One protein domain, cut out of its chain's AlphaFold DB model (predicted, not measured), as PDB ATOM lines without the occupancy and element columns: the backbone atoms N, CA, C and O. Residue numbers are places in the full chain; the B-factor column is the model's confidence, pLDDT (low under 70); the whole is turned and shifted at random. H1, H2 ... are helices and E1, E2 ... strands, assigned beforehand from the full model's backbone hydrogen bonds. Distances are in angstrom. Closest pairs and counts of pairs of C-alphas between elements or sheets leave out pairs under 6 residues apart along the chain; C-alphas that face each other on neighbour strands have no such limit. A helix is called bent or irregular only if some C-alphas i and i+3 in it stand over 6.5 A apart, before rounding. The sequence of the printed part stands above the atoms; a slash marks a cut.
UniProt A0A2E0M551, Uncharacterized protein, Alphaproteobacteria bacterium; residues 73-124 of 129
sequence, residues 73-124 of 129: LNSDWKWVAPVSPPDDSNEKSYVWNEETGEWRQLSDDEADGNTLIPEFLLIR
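Overview. This is residues 73 to 124 of the 129 residues of an uncharacterized protein of Alphaproteobacteria bacterium (UniProt A0A2E0M551). With little regular structure, this is a small hairpin of strands E1 and E2 among loops; residues 73 to 86 form a long arm before H1, and residues 122 to 123 fold back to pair with E1. The 52 printed residues hold, in order, H1, E1, E2, H2, a mixed class with 19 residues in named elements, and an antiparallel sheet E1 - E2. It is only just compact, close to loose, with a radius of gyration of the C-alphas of 11.4 A, and elongated, spanning 34 by 22 by 21 A.

Along the chain. Find C-alpha 94 at (12.956, -5.723, -28.338); E1 runs from there to residue 97, 9.4 A. E2 is residues 102 to 105, 9.8 A. H1 is residues 87 to 90, 7.3 A. H2, residues 108 to 114, 10.1 A, ends at C-alpha 114 (13.561, -8.521, -43.253).

Arrangement. Look at the hairpin E1 and E2: the strands are antiparallel at 143 degrees, with N 104 and O 95 2.8 A apart, within hydrogen-bond range. Residues 94 to 95 of E1 pair antiparallel with residues 122 to 123. H1 and H2 are irregular: C-alphas 87 and 90 are 7.3 A apart, 111 and 114 7.6 A. H1 is too short for an O i to N i+4 pair, and its one O i to N i+3 pair is not within range; H2 has 1 of 3 and 1 of 4. H1 is apart from E2 and H2, and E1 from H2.

Size, cuts and confidence. The C-alphas of Ser 75 and Asp 109, the two farthest apart, are 34.3 A apart. The printed part has no cut, and its three links are tight. Residues 111 to 121 have pLDDT under 70.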
ATOM      1  N   LEU A  73      -3.152   2.219 -21.264       91.94
ATOM      2  CA  LEU A  73      -3.020   3.593 -21.726       91.94
ATOM      3  C   LEU A  73      -2.379   4.417 -20.610       91.94
ATOM      4  O   LEU A  73      -2.851   4.382 -19.473       91.94
ATOM      5  N   ASN A  74      -1.291   5.120 -20.914       89.50
ATOM      6  CA  ASN A  74      -0.626   5.990 -19.948       89.50
ATOM      7  C   ASN A  74      -1.245   7.406 -19.925       89.50
ATOM      8  O   ASN A  74      -2.180   7.708 -20.663       89.50
ATOM      9  N   SER A  75      -0.697   8.294 -19.090       88.94
ATOM     10  CA  SER A  75      -1.136   9.695 -18.963       88.94
ATOM     11  C   SER A  75      -0.943  10.546 -20.221       88.94
ATOM     12  O   SER A  75      -1.563  11.598 -20.341       88.94
ATOM     13  N   ASP A  76      -0.087  10.108 -21.143       86.38
ATOM     14  CA  ASP A  76       0.190  10.772 -22.421       86.38
ATOM     15  C   ASP A  76      -0.654  10.201 -23.569       86.38
ATOM     16  O   ASP A  76      -0.368  10.479 -24.735       86.38
ATOM     17  N   TRP A  77      -1.668   9.384 -23.258       89.62
ATOM     18  CA  TRP A  77      -2.550   8.736 -24.235       89.62
ATOM     19  C   TRP A  77      -1.804   7.805 -25.198       89.62
ATOM     20  O   TRP A  77      -2.218   7.583 -26.338       89.62
ATOM     21  N   LYS A  78      -0.696   7.226 -24.725       86.81
ATOM     22  CA  LYS A  78       0.098   6.229 -25.443       86.81
ATOM     23  C   LYS A  78      -0.093   4.862 -24.814       86.81
ATOM     24  O   LYS A  78      -0.068   4.712 -23.591       86.81
ATOM     25  N   TRP A  79      -0.271   3.857 -25.662       89.50
ATOM     26  CA  TRP A  79      -0.289   2.477 -25.208       89.50
ATOM     27  C   TRP A  79       1.117   2.064 -24.785       89.50
ATOM     28  O   TRP A  79       2.073   2.242 -25.538       89.50
ATOM     29  N   VAL A  80       1.224   1.497 -23.588       90.88
ATOM     30  CA  VAL A  80       2.462   0.940 -23.046       90.88
ATOM     31  C   VAL A  80       2.226  -0.495 -22.592       90.88
ATOM     32  O   VAL A  80       1.140  -0.845 -22.118       90.88
ATOM     33  N   ALA A  81       3.251  -1.332 -22.739       91.06
ATOM     34  CA  ALA A  81       3.227  -2.680 -22.194       91.06
ATOM     35  C   ALA A  81       3.130  -2.637 -20.655       91.06
ATOM     36  O   ALA A  81       3.646  -1.704 -20.032       91.06
ATOM     37  N   PRO A  82       2.503  -3.642 -20.022       91.56
ATOM     38  CA  PRO A  82       2.388  -3.708 -18.564       91.56
ATOM     39  C   PRO A  82       3.733  -3.941 -17.861       91.56
ATOM     40  O   PRO A  82       3.867  -3.632 -16.678       91.56
ATOM     41  N   VAL A  83       4.725  -4.486 -18.574       91.06
ATOM     42  CA  VAL A  83       6.079  -4.728 -18.068       91.06
ATOM     43  C   VAL A  83       7.042  -3.771 -18.759       91.06
ATOM     44  O   VAL A  83       7.047  -3.663 -19.987       91.06
ATOM     45  N   SER A  84       7.873  -3.093 -17.969       90.00
ATOM     46  CA  SER A  84       8.917  -2.212 -18.492       90.00
ATOM     47  C   SER A  84       9.901  -2.978 -19.383       90.00
ATOM     48  O   SER A  84      10.201  -4.141 -19.100       90.00
ATOM     49  N   PRO A  85      10.415  -2.351 -20.451       87.19
ATOM     50  CA  PRO A  85      11.451  -2.964 -21.267       87.19
ATOM     51  C   PRO A  85      12.749  -3.187 -20.474       87.19
ATOM     52  O   PRO A  85      12.974  -2.498 -19.477       87.19
ATOM     53  N   PRO A  86      13.605  -4.128 -20.910       90.62
ATOM     54  CA  PRO A  86      14.932  -4.334 -20.328       90.62
ATOM     55  C   PRO A  86      15.805  -3.071 -20.377       90.62
ATOM     56  O   PRO A  86      15.702  -2.285 -21.316       90.62
ATOM     57  N   ASP A  87      16.709  -2.897 -19.408       89.38
ATOM     58  CA  ASP A  87      17.568  -1.699 -19.297       89.38
ATOM     59  C   ASP A  87      18.485  -1.481 -20.520       89.38
ATOM     60  O   ASP A  87      18.869  -0.353 -20.840       89.38
ATOM     61  N   ASP A  88      18.822  -2.558 -21.233       88.50
ATOM     62  CA  ASP A  88      19.631  -2.552 -22.453       88.50
ATOM     63  C   ASP A  88      18.802  -2.317 -23.732       88.50
ATOM     64  O   ASP A  88      19.320  -2.443 -24.846       88.50
ATOM     65  N   SER A  89      17.534  -1.900 -23.614       84.00
ATOM     66  CA  SER A  89      16.684  -1.526 -24.758       84.00
ATOM     67  C   SER A  89      17.176  -0.296 -25.528       84.00
ATOM     68  O   SER A  89      16.683  -0.000 -26.613       84.00
ATOM     69  N   ASN A  90      18.148   0.437 -24.979       82.44
ATOM     70  CA  ASN A  90      18.852   1.504 -25.693       82.44
ATOM     71  C   ASN A  90      19.954   0.966 -26.615       82.44
ATOM     72  O   ASN A  90      20.426   1.689 -27.485       82.44
ATOM     73  N   GLU A  91      20.390  -0.281 -26.430       84.44
ATOM     74  CA  GLU A  91      21.467  -0.901 -27.205       84.44
ATOM     75  C   GLU A  91      20.961  -2.006 -28.130       84.44
ATOM     76  O   GLU A  91      21.589  -2.263 -29.157       84.44
ATOM     77  N   LYS A  92      19.832  -2.627 -27.781       86.25
ATOM     78  CA  LYS A  92      19.225  -3.748 -28.496       86.25
ATOM     79  C   LYS A  92      17.756  -3.489 -28.782       86.25
ATOM     80  O   LYS A  92      17.079  -2.777 -28.045       86.25
ATOM     81  N   SER A  93      17.266  -4.131 -29.834       87.12
ATOM     82  CA  SER A  93      15.857  -4.077 -30.200       87.12
ATOM     83  C   SER A  93      15.064  -5.165 -29.485       87.12
ATOM     84  O   SER A  93      15.509  -6.312 -29.382       87.12
ATOM     85  N   TYR A  94      13.868  -4.812 -29.023       88.31
ATOM     86  CA  TYR A  94      12.956  -5.723 -28.338       88.31
ATOM     87  C   TYR A  94      11.564  -5.664 -28.965       88.31
ATOM     88  O   TYR A  94      11.116  -4.608 -29.414       88.31
ATOM     89  N   VAL A  95      10.869  -6.800 -28.958       89.31
ATOM     90  CA  VAL A  95       9.458  -6.917 -29.339       89.31
ATOM     91  C   VAL A  95       8.655  -7.476 -28.170       89.31
ATOM     92  O   VAL A  95       9.110  -8.386 -27.474       89.31
ATOM     93  N   TRP A  96       7.465  -6.932 -27.932       91.19
ATOM     94  CA  TRP A  96       6.569  -7.449 -26.897       91.19
ATOM     95  C   TRP A  96       5.952  -8.782 -27.328       91.19
ATOM     96  O   TRP A  96       5.376  -8.873 -28.413       91.19
ATOM     97  N   ASN A  97       6.046  -9.807 -26.478       89.69
ATOM     98  CA  ASN A  97       5.353 -11.076 -26.667       89.69
ATOM     99  C   ASN A  97       4.114 -11.135 -25.763       89.69
ATOM    100  O   ASN A  97       4.226 -11.308 -24.551       89.69
ATOM    101  N   GLU A  98       2.929 -11.016 -26.365       89.19
ATOM    102  CA  GLU A  98       1.648 -11.039 -25.648       89.19
ATOM    103  C   GLU A  98       1.322 -12.403 -25.025       89.19
ATOM    104  O   GLU A  98       0.652 -12.459 -23.997       89.19
ATOM    105  N   GLU A  99       1.798 -13.504 -25.613       88.31
ATOM    106  CA  GLU A  99       1.510 -14.851 -25.109       88.31
ATOM    107  C   GLU A  99       2.267 -15.147 -23.814       88.31
ATOM    108  O   GLU A  99       1.734 -15.801 -22.917       88.31
ATOM    109  N   THR A 100       3.509 -14.667 -23.710       91.38
ATOM    110  CA  THR A 100       4.344 -14.860 -22.516       91.38
ATOM    111  C   THR A 100       4.255 -13.691 -21.539       91.38
ATOM    112  O   THR A 100       4.549 -13.867 -20.361       91.38
ATOM    113  N   GLY A 101       3.833 -12.511 -22.003       89.56
ATOM    114  CA  GLY A 101       3.832 -11.282 -21.213       89.56
ATOM    115  C   GLY A 101       5.242 -10.749 -20.947       89.56
ATOM    116  O   GLY A 101       5.490 -10.170 -19.890       89.56
ATOM    117  N   GLU A 102       6.175 -10.973 -21.877       91.88
ATOM    118  CA  GLU A 102       7.591 -10.625 -21.723       91.88
ATOM    119  C   GLU A 102       8.169  -9.993 -22.998       91.88
ATOM    120  O   GLU A 102       7.680 -10.200 -24.110       91.88
ATOM    121  N   TRP A 103       9.255  -9.235 -22.843       90.56
ATOM    122  CA  TRP A 103      10.006  -8.673 -23.965       90.56
ATOM    123  C   TRP A 103      10.944  -9.719 -24.572       90.56
ATOM    124  O   TRP A 103      11.802 -10.275 -23.885       90.56
ATOM    125  N   ARG A 104      10.833  -9.949 -25.883       90.88
ATOM    126  CA  ARG A 104      11.750 -10.798 -26.650       90.88
ATOM    127  C   ARG A 104      12.805  -9.934 -27.330       90.88
ATOM    128  O   ARG A 104      12.466  -9.045 -28.108       90.88
ATOM    129  N   GLN A 105      14.077 -10.219 -27.065       90.12
ATOM    130  CA  GLN A 105      15.181  -9.586 -27.785       90.12
ATOM    131  C   GLN A 105      15.161 -10.029 -29.253       90.12
ATOM    132  O   GLN A 105      14.997 -11.218 -29.543       90.12
ATOM    133  N   LEU A 106      15.344  -9.078 -30.164       85.88
ATOM    134  CA  LEU A 106      15.536  -9.345 -31.585       85.88
ATOM    135  C   LEU A 106      17.022  -9.500 -31.898       85.88
ATOM    136  O   LEU A 106      17.864  -8.826 -31.294       85.88
ATOM    137  N   SER A 107      17.345 -10.388 -32.837       83.56
ATOM    138  CA  SER A 107      18.669 -10.388 -33.464       83.56
ATOM    139  C   SER A 107      18.802  -9.224 -34.450       83.56
ATOM    140  O   SER A 107      17.797  -8.665 -34.895       83.56
ATOM    141  N   ASP A 108      20.037  -8.876 -34.818       76.75
ATOM    142  CA  ASP A 108      20.296  -7.812 -35.798       76.75
ATOM    143  C   ASP A 108      19.585  -8.106 -37.136       76.75
ATOM    144  O   ASP A 108      18.859  -7.256 -37.645       76.75
ATOM    145  N   ASP A 109      19.622  -9.362 -37.608       74.69
ATOM    146  CA  ASP A 109      18.915  -9.792 -38.826       74.69
ATOM    147  C   ASP A 109      17.381  -9.597 -38.769       74.69
ATOM    148  O   ASP A 109      16.739  -9.355 -39.795       74.69
ATOM    149  N   GLU A 110      16.766  -9.724 -37.583       73.88
ATOM    150  CA  GLU A 110      15.329  -9.471 -37.392       73.88
ATOM    151  C   GLU A 110      15.027  -7.965 -37.308       73.88
ATOM    152  O   GLU A 110      13.965  -7.523 -37.753       73.88
ATOM    153  N   ALA A 111      15.953  -7.181 -36.746       68.50
ATOM    154  CA  ALA A 111      15.820  -5.739 -36.566       68.50
ATOM    155  C   ALA A 111      16.011  -4.945 -37.872       68.50
ATOM    156  O   ALA A 111      15.401  -3.886 -38.026       68.50
ATOM    157  N   ASP A 112      16.783  -5.471 -38.829       66.00
ATOM    158  CA  ASP A 112      17.060  -4.845 -40.133       66.00
ATOM    159  C   ASP A 112      15.872  -4.897 -41.127       66.00
ATOM    160  O   ASP A 112      16.001  -4.542 -42.301       66.00
ATOM    161  N   GLY A 113      14.676  -5.293 -40.671       60.22
ATOM    162  CA  GLY A 113      13.425  -5.133 -41.424       60.22
ATOM    163  C   GLY A 113      13.118  -6.240 -42.436       60.22
ATOM    164  O   GLY A 113      12.174  -6.107 -43.214       60.22
ATOM    165  N   ASN A 114      13.862  -7.350 -42.417       57.47
ATOM    166  CA  ASN A 114      13.561  -8.521 -43.253       57.47
ATOM    167  C   ASN A 114      12.468  -9.430 -42.647       57.47
ATOM    168  O   ASN A 114      12.007 -10.376 -43.285       57.47
ATOM    169  N   THR A 115      12.031  -9.136 -41.418       59.16
ATOM    170  CA  THR A 115      10.903  -9.798 -40.751       59.16
ATOM    171  C   THR A 115       9.726  -8.827 -40.672       59.16
ATOM    172  O   THR A 115       9.907  -7.667 -40.308       59.16
ATOM    173  N   LEU A 116       8.512  -9.294 -40.994       64.75
ATOM    174  CA  LEU A 116       7.259  -8.521 -40.922       64.75
ATOM    175  C   LEU A 116       6.816  -8.283 -39.465       64.75
ATOM    176  O   LEU A 116       5.716  -8.670 -39.067       64.75
ATOM    177  N   ILE A 117       7.678  -7.678 -38.650       69.12
ATOM    178  CA  ILE A 117       7.328  -7.228 -37.304       69.12
ATOM    179  C   ILE A 117       6.739  -5.818 -37.437       69.12
ATOM    180  O   ILE A 117       7.410  -4.931 -37.966       69.12
ATOM    181  N   PRO A 118       5.498  -5.579 -36.981       66.69
ATOM    182  CA  PRO A 118       4.909  -4.248 -37.027       66.69
ATOM    183  C   PRO A 118       5.735  -3.232 -36.227       66.69
ATOM    184  O   PRO A 118       6.080  -3.483 -35.073       66.69
ATOM    185  N   GLU A 119       6.006  -2.055 -36.804       65.00
ATOM    186  CA  GLU A 119       6.843  -1.016 -36.173       65.00
ATOM    187  C   GLU A 119       6.330  -0.542 -34.813       65.00
ATOM    188  O   GLU A 119       7.123  -0.209 -33.939       65.00
ATOM    189  N   PHE A 120       5.013  -0.564 -34.593       66.31
ATOM    190  CA  PHE A 120       4.416  -0.155 -33.319       66.31
ATOM    191  C   PHE A 120       4.690  -1.133 -32.163       66.31
ATOM    192  O   PHE A 120       4.421  -0.802 -31.010       66.31
ATOM    193  N   LEU A 121       5.220  -2.327 -32.458       69.56
ATOM    194  CA  LEU A 121       5.577  -3.350 -31.470       69.56
ATOM    195  C   LEU A 121       7.068  -3.374 -31.132       69.56
ATOM    196  O   LEU A 121       7.490  -4.154 -30.276       69.56
ATOM    197  N   LEU A 122       7.856  -2.547 -31.816       71.56
ATOM    198  CA  LEU A 122       9.306  -2.539 -31.752       71.56
ATOM    199  C   LEU A 122       9.793  -1.413 -30.846       71.56
ATOM    200  O   LEU A 122       9.572  -0.234 -31.121       71.56
ATOM    201  N   ILE A 123      10.550  -1.771 -29.813       77.81
ATOM    202  CA  ILE A 123      11.454  -0.823 -29.166       77.81
ATOM    203  C   ILE A 123      12.770  -0.905 -29.920       77.81
ATOM    204  O   ILE A 123      13.448  -1.933 -29.878       77.81
ATOM    205  N   ARG A 124      13.103   0.160 -30.650       71.06
ATOM    206  CA  ARG A 124      14.368   0.266 -31.379       71.06
ATOM    207  C   ARG A 124      15.435   0.902 -30.504       71.06
ATOM    208  O   ARG A 124      15.157   1.837 -29.754       71.06
TER     209      ARG A 124